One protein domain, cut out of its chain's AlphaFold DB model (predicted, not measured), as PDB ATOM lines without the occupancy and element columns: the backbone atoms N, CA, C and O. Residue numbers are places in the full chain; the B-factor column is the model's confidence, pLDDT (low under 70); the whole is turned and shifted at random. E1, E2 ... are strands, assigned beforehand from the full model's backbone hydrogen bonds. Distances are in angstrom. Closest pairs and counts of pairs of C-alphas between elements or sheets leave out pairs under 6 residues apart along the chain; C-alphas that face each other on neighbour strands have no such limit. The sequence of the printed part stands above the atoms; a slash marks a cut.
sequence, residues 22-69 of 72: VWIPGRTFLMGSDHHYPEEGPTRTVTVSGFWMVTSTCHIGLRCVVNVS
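What this domain is: This is residues 22 to 69 of the 72 residues of the protein "Formylglycine-generating enzyme family protein" of Chloroflexi bacterium (UniProt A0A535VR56). A narrow two-stranded antiparallel ribbon is bent over into an open arch, a horseshoe with an empty middle: one leg is the hairpin of E2 and E3, the other is formed by E1 and E4, with E5 added beside E4 as a third strand. Both strands of the ribbon turn at the top of the arch, where E1 runs on into E2 and E3 runs on into E4; a long loop ends each leg, residues 32 to 43 beyond E2 and E3 and residues 55 to 65 beyond E4 and E5, and of the latter residues 57 to 62 stick out free. The printed part has 48 residues, with no named helix and five named strands in the order E1, E2, E3, E4, E5; they make two antiparallel sheets, one in the order E1, E4, E5 and one of E2 and E3. The class is all strand, though under half of the residues, 20 of 48, are in named elements. The whole is loose, with a radius of gyration of the C-alphas of 13.7 A, and flat, spanning 34 by 26 by 12 A.

Where its parts are: The printed part begins with E1, residues 22 to 24, whose first C-alpha, that of Val 22, is at (115.993, 190.811, 99.525); the strand is 6.5 A long from first to last C-alpha. E2, residues 27 to 31, is 11.7 A long and ends at C-alpha 31, at (127.160, 193.340, 117.098). Residues 32 to 43 hold no named element. E3, residues 44 to 48, is 12.4 A long, and E4, residues 51 to 54, is 10.2 A long. E5, residues 66 to 68, is 6.4 A long and ends at C-alpha 68, at (127.659, 192.644, 99.388).

How they stand to each other: In the sheet of three strands E1 is an edge strand and the antiparallel neighbour of E4, with an angle of 139 degrees between their directions. The C-alphas of Trp 23 and Trp 52 face each other at 4.7 A, and N 22 and O 53 are within hydrogen-bond range at 2.9 A, as are N 51 and O 24 at 3.0 A. E1 runs on into E2 across a break of 2 residues, at 79 degrees. E2 and E3 form a hairpin, antiparallel, with 146 degrees between their directions. The C-alphas of Thr 28 and Thr 47 face each other at 4.0 A; N 29 and O 46 are within hydrogen-bond range at 2.8 A, and so are N 44 and O 31 at 2.9 A. E3 runs on into E4 across a break of 2 residues, at 91 degrees. E4 is the inner strand of its sheet. It forms a hairpin with E5, the other edge strand; the two are antiparallel at 165 degrees. The C-alphas of Phe 51 and Val 68 face each other at 4.4 A, and N 52 and O 67 are 2.8 A apart, within hydrogen-bond range. The two sheets' strands are apart from each other, among them E2 and E4, and E3 and E5. E1 and E5 are apart too.

The domain as a whole: The two C-alphas farthest apart are those of Asp 34 and Gly 61, at 34.7 A, while the first and last printed C-alphas, those of Val 22 and Ser 69, are 12.2 A apart. The printed part has no cut. The links E1 to E2 and E3 to E4 are tight, with 2 residues each; the links E2 to E3, with 12 residues, and E4 to E5, with 11 residues, are long. Residues 57 to 62 stand free. The mean pLDDT of the printed part is 85.9, and residues 60 to 64 are under 70, where the model's confidence is low.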
ATOM      1  N   VAL A  22     116.519 189.512  99.099       91.00
ATOM      2  CA  VAL A  22     115.993 190.811  99.525       91.00
ATOM      3  C   VAL A  22     117.129 191.769  99.876       91.00
ATOM      4  O   VAL A  22     118.150 191.362 100.435       91.00
ATOM      5  N   TRP A  23     116.952 193.051  99.545       92.00
ATOM      6  CA  TRP A  23     117.899 194.105  99.900       92.00
ATOM      7  C   TRP A  23     117.761 194.503 101.367       92.00
ATOM      8  O   TRP A  23     116.674 194.897 101.811       92.00
ATOM      9  N   ILE A  24     118.880 194.459 102.088       90.56
ATOM     10  CA  ILE A  24     119.027 194.986 103.442       90.56
ATOM     11  C   ILE A  24     119.870 196.265 103.358       90.56
ATOM     12  O   ILE A  24     121.042 196.190 102.982       90.56
ATOM     13  N   PRO A  25     119.311 197.447 103.686       90.69
ATOM     14  CA  PRO A  25     120.066 198.690 103.625       90.69
ATOM     15  C   PRO A  25     121.169 198.708 104.686       90.69
ATOM     16  O   PRO A  25     120.959 198.267 105.819       90.69
ATOM     17  N   GLY A  26     122.322 199.270 104.322       89.81
ATOM     18  CA  GLY A  26     123.459 199.415 105.225       89.81
ATOM     19  C   GLY A  26     123.133 200.330 106.400       89.81
ATOM     20  O   GLY A  26     122.487 201.367 106.228       89.81
ATOM     21  N   ARG A  27     123.536 199.926 107.605       90.94
ATOM     22  CA  ARG A  27     123.296 200.655 108.859       90.94
ATOM     23  C   ARG A  27     124.371 200.313 109.886       90.94
ATOM     24  O   ARG A  27     125.158 199.380 109.719       90.94
ATOM     25  N   THR A  28     124.375 201.080 110.966       93.56
ATOM     26  CA  THR A  28     125.192 200.825 112.148       93.56
ATOM     27  C   THR A  28     124.398 200.015 113.170       93.56
ATOM     28  O   THR A  28     123.274 200.382 113.512       93.56
ATOM     29  N   PHE A  29     124.988 198.932 113.669       90.00
ATOM     30  CA  PHE A  29     124.385 198.016 114.634       90.00
ATOM     31  C   PHE A  29     125.328 197.766 115.808       90.00
ATOM     32  O   PHE A  29     126.543 197.889 115.673       90.00
ATOM     33  N   LEU A  30     124.771 197.360 116.946       94.31
ATOM     34  CA  LEU A  30     125.546 196.699 117.990       94.31
ATOM     35  C   LEU A  30     125.646 195.216 117.626       94.31
ATOM     36  O   LEU A  30     124.628 194.544 117.490       94.31
ATOM     37  N   MET A  31     126.868 194.733 117.419       93.44
ATOM     38  CA  MET A  31     127.160 193.340 117.098       93.44
ATOM     39  C   MET A  31     128.042 192.735 118.189       93.44
ATOM     40  O   MET A  31     128.978 193.382 118.660       93.44
ATOM     41  N   GLY A  32     127.755 191.485 118.541       90.00
ATOM     42  CA  GLY A  32     128.405 190.758 119.629       90.00
ATOM     43  C   GLY A  32     127.562 190.729 120.905       90.00
ATOM     44  O   GLY A  32     126.465 191.287 120.944       90.00
ATOM     45  N   SER A  33     128.061 190.038 121.925       90.00
ATOM     46  CA  SER A  33     127.388 189.833 123.211       90.00
ATOM     47  C   SER A  33     128.411 189.737 124.336       90.00
ATOM     48  O   SER A  33     129.354 188.960 124.249       90.00
ATOM     49  N   ASP A  34     128.197 190.473 125.426       89.38
ATOM     50  CA  ASP A  34     129.045 190.390 126.627       89.38
ATOM     51  C   ASP A  34     128.552 189.330 127.635       89.38
ATOM     52  O   ASP A  34     129.099 189.207 128.730       89.38
ATOM     53  N   HIS A  35     127.490 188.580 127.298       85.06
ATOM     54  CA  HIS A  35     126.743 187.753 128.257       85.06
ATOM     55  C   HIS A  35     126.858 186.235 128.069       85.06
ATOM     56  O   HIS A  35     126.654 185.514 129.042       85.06
ATOM     57  N   HIS A  36     127.108 185.742 126.853       82.38
ATOM     58  CA  HIS A  36     127.016 184.307 126.541       82.38
ATOM     59  C   HIS A  36     128.389 183.637 126.477       82.38
ATOM     60  O   HIS A  36     128.880 183.149 127.496       82.38
ATOM     61  N   TYR A  37     129.006 183.609 125.295       84.12
ATOM     62  CA  TYR A  37     130.309 182.989 125.089       84.12
ATOM     63  C   TYR A  37     131.395 184.052 124.860       84.12
ATOM     64  O   TYR A  37     131.118 185.064 124.213       84.12
ATOM     65  N   PRO A  38     132.631 183.862 125.363       82.38
ATOM     66  CA  PRO A  38     133.693 184.862 125.228       82.38
ATOM     67  C   PRO A  38     134.000 185.262 123.779       82.38
ATOM     68  O   PRO A  38     134.346 186.413 123.528       82.38
ATOM     69  N   GLU A  39     133.866 184.337 122.826       89.31
ATOM     70  CA  GLU A  39     134.093 184.584 121.399       89.31
ATOM     71  C   GLU A  39     133.005 185.432 120.731       89.31
ATOM     72  O   GLU A  39     133.250 186.026 119.682       89.31
ATOM     73  N   GLU A  40     131.812 185.498 121.325       89.81
ATOM     74  CA  GLU A  40     130.716 186.331 120.828       89.81
ATOM     75  C   GLU A  40     130.880 187.795 121.249       89.81
ATOM     76  O   GLU A  40     130.276 188.684 120.650       89.81
ATOM     77  N   GLY A  41     131.694 188.060 122.267       89.81
ATOM     78  CA  GLY A  41     132.005 189.400 122.734       89.81
ATOM     79  C   GLY A  41     133.205 190.046 122.027       89.81
ATOM     80  O   GLY A  41     133.886 189.442 121.193       89.81
ATOM     81  N   PRO A  42     133.507 191.306 122.368       90.81
ATOM     82  CA  PRO A  42     132.629 192.220 123.090       90.81
ATOM     83  C   PRO A  42     131.524 192.772 122.182       90.81
ATOM     84  O   PRO A  42     131.691 192.833 120.953       90.81
ATOM     85  N   THR A  43     130.438 193.254 122.787       94.38
ATOM     86  CA  THR A  43     129.449 194.066 122.068       94.38
ATOM     87  C   THR A  43     130.129 195.321 121.527       94.38
ATOM     88  O   THR A  43     130.740 196.090 122.270       94.38
ATOM     89  N   ARG A  44     130.017 195.563 120.220       92.00
ATOM     90  CA  ARG A  44     130.621 196.734 119.576       92.00
ATOM     91  C   ARG A  44     129.752 197.298 118.468       92.00
ATOM     92  O   ARG A  44     129.030 196.579 117.782       92.00
ATOM     93  N   THR A  45     129.872 198.603 118.270       95.06
ATOM     94  CA  THR A  45     129.235 199.317 117.166       95.06
ATOM     95  C   THR A  45     129.928 198.962 115.848       95.06
ATOM     96  O   THR A  45     131.126 199.192 115.698       95.06
ATOM     97  N   VAL A  46     129.180 198.417 114.890       94.19
ATOM     98  CA  VAL A  46     129.654 198.035 113.553       94.19
ATOM     99  C   VAL A  46     128.765 198.680 112.502       94.19
ATOM    100  O   VAL A  46     127.547 198.520 112.527       94.19
ATOM    101  N   THR A  47     129.374 199.386 111.554       92.44
ATOM    102  CA  THR A  47     128.692 199.871 110.349       92.44
ATOM    103  C   THR A  47     128.912 198.873 109.224       92.44
ATOM    104  O   THR A  47     130.054 198.538 108.918       92.44
ATOM    105  N   VAL A  48     127.824 198.399 108.617       90.56
ATOM    106  CA  VAL A  48     127.863 197.468 107.482       90.56
ATOM    107  C   VAL A  48     127.187 198.129 106.286       90.56
ATOM    108  O   VAL A  48     126.122 198.732 106.439       90.56
ATOM    109  N   SER A  49     127.797 198.019 105.105       89.81
ATOM    110  CA  SER A  49     127.187 198.437 103.837       89.81
ATOM    111  C   SER A  49     125.938 197.611 103.528       89.81
ATOM    112  O   SER A  49     125.731 196.540 104.096       89.81
ATOM    113  N   GLY A  50     125.087 198.097 102.626       90.19
ATOM    114  CA  GLY A  50     123.922 197.323 102.211       90.19
ATOM    115  C   GLY A  50     124.310 196.041 101.468       90.19
ATOM    116  O   GLY A  50     125.341 195.979 100.791       90.19
ATOM    117  N   PHE A  51     123.481 195.009 101.599       91.31
ATOM    118  CA  PHE A  51     123.715 193.715 100.966       91.31
ATOM    119  C   PHE A  51     122.409 192.984 100.645       91.31
ATOM    120  O   PHE A  51     121.346 193.255 101.205       91.31
ATOM    121  N   TRP A  52     122.515 192.014  99.747       91.12
ATOM    122  CA  TRP A  52     121.462 191.061  99.426       91.12
ATOM    123  C   TRP A  52     121.550 189.842 100.341       91.12
ATOM    124  O   TRP A  52     122.630 189.268 100.515       91.12
ATOM    125  N   MET A  53     120.412 189.424 100.897       90.25
ATOM    126  CA  MET A  53     120.300 188.216 101.717       90.25
ATOM    127  C   MET A  53     119.179 187.323 101.197       90.25
ATOM    128  O   MET A  53     118.097 187.806 100.865       90.25
ATOM    129  N   VAL A  54     119.443 186.018 101.143       89.25
ATOM    130  CA  VAL A  54     118.418 185.015 100.842       89.25
ATOM    131  C   VAL A  54     117.397 184.947 101.982       89.25
ATOM    132  O   VAL A  54     117.771 184.900 103.152       89.25
ATOM    133  N   THR A  55     116.103 184.961 101.658       89.50
ATOM    134  CA  THR A  55     115.016 184.960 102.661       89.50
ATOM    135  C   THR A  55     114.716 183.579 103.241       89.50
ATOM    136  O   THR A  55     113.978 183.457 104.216       89.50
ATOM    137  N   SER A  56     115.267 182.540 102.622       85.81
ATOM    138  CA  SER A  56     115.004 181.139 102.933       85.81
ATOM    139  C   SER A  56     116.196 180.507 103.649       85.81
ATOM    140  O   SER A  56     117.352 180.817 103.360       85.81
ATOM    141  N   THR A  57     115.918 179.587 104.572       82.31
ATOM    142  CA  THR A  57     116.946 178.802 105.265       82.31
ATOM    143  C   THR A  57     117.782 177.992 104.273       82.31
ATOM    144  O   THR A  57     117.261 177.485 103.277       82.31
ATOM    145  N   CYS A  58     119.073 177.798 104.570       74.00
ATOM    146  CA  CYS A  58     119.878 176.807 103.857       74.00
ATOM    147  C   CYS A  58     119.258 175.420 103.980       74.00
ATOM    148  O   CYS A  58     119.262 174.829 105.059       74.00
ATOM    149  N   HIS A  59     118.832 174.856 102.856       76.44
ATOM    150  CA  HIS A  59     118.667 173.415 102.722       76.44
ATOM    151  C   HIS A  59     119.917 172.812 102.082       76.44
ATOM    152  O   HIS A  59     120.653 173.492 101.364       76.44
ATOM    153  N   ILE A  60     120.172 171.529 102.346       69.50
ATOM    154  CA  ILE A  60     121.304 170.814 101.755       69.50
ATOM    155  C   ILE A  60     121.174 170.889 100.218       69.50
ATOM    156  O   ILE A  60     120.201 170.410  99.646       69.50
ATOM    157  N   GLY A  61     122.100 171.597  99.563       65.00
ATOM    158  CA  GLY A  61     122.073 171.859  98.115       65.00
ATOM    159  C   GLY A  61     121.820 173.315  97.696       65.00
ATOM    160  O   GLY A  61     122.143 173.666  96.565       65.00
ATOM    161  N   LEU A  62     121.340 174.184  98.591       63.56
ATOM    162  CA  LEU A  62     121.254 175.630  98.356       63.56
ATOM    163  C   LEU A  62     122.383 176.330  99.110       63.56
ATOM    164  O   LEU A  62     122.515 176.219 100.327       63.56
ATOM    165  N   ARG A  63     123.232 177.048  98.375       69.00
ATOM    166  CA  ARG A  63     124.316 177.832  98.968       69.00
ATOM    167  C   ARG A  63     123.696 179.079  99.598       69.00
ATOM    168  O   ARG A  63     123.197 179.935  98.877       69.00
ATOM    169  N   CYS A  64     123.731 179.196 100.925       67.81
ATOM    170  CA  CYS A  64     123.424 180.456 101.598       67.81
ATOM    171  C   CYS A  64     124.457 181.492 101.172       67.81
ATOM    172  O   CYS A  64     125.621 181.414 101.565       67.81
ATOM    173  N   VAL A  65     124.049 182.424 100.318       77.00
ATOM    174  CA  VAL A  65     124.923 183.469  99.791       77.00
ATOM    175  C   VAL A  65     124.443 184.807 100.328       77.00
ATOM    176  O   VAL A  65     123.291 185.188 100.134       77.00
ATOM    177  N   VAL A  66     125.355 185.517 100.985       84.88
ATOM    178  CA  VAL A  66     125.241 186.956 101.219       84.88
ATOM    179  C   VAL A  66     126.048 187.640 100.124       84.88
ATOM    180  O   VAL A  66     127.223 187.317  99.938       84.88
ATOM    181  N   ASN A  67     125.423 188.552  99.385       82.75
ATOM    182  CA  ASN A  67     126.103 189.322  98.349       82.75
ATOM    183  C   ASN A  67     126.175 190.790  98.772       82.75
ATOM    184  O   ASN A  67     125.158 191.480  98.849       82.75
ATOM    185  N   VAL A  68     127.389 191.244  99.066       82.31
ATOM    186  CA  VAL A  68     127.659 192.644  99.388       82.31
ATOM    187  C   VAL A  68     127.721 193.422  98.087       82.31
ATOM    188  O   VAL A  68     128.488 193.074  97.190       82.31
ATOM    189  N   SER A  69     126.917 194.478  97.984       72.56
ATOM    190  CA  SER A  69     126.965 195.312  96.790       72.56
ATOM    191  C   SER A  69     128.254 196.128  96.775       72.56
ATOM    192  O   SER A  69     128.557 196.782  97.772       72.56
TER     193      SER A  69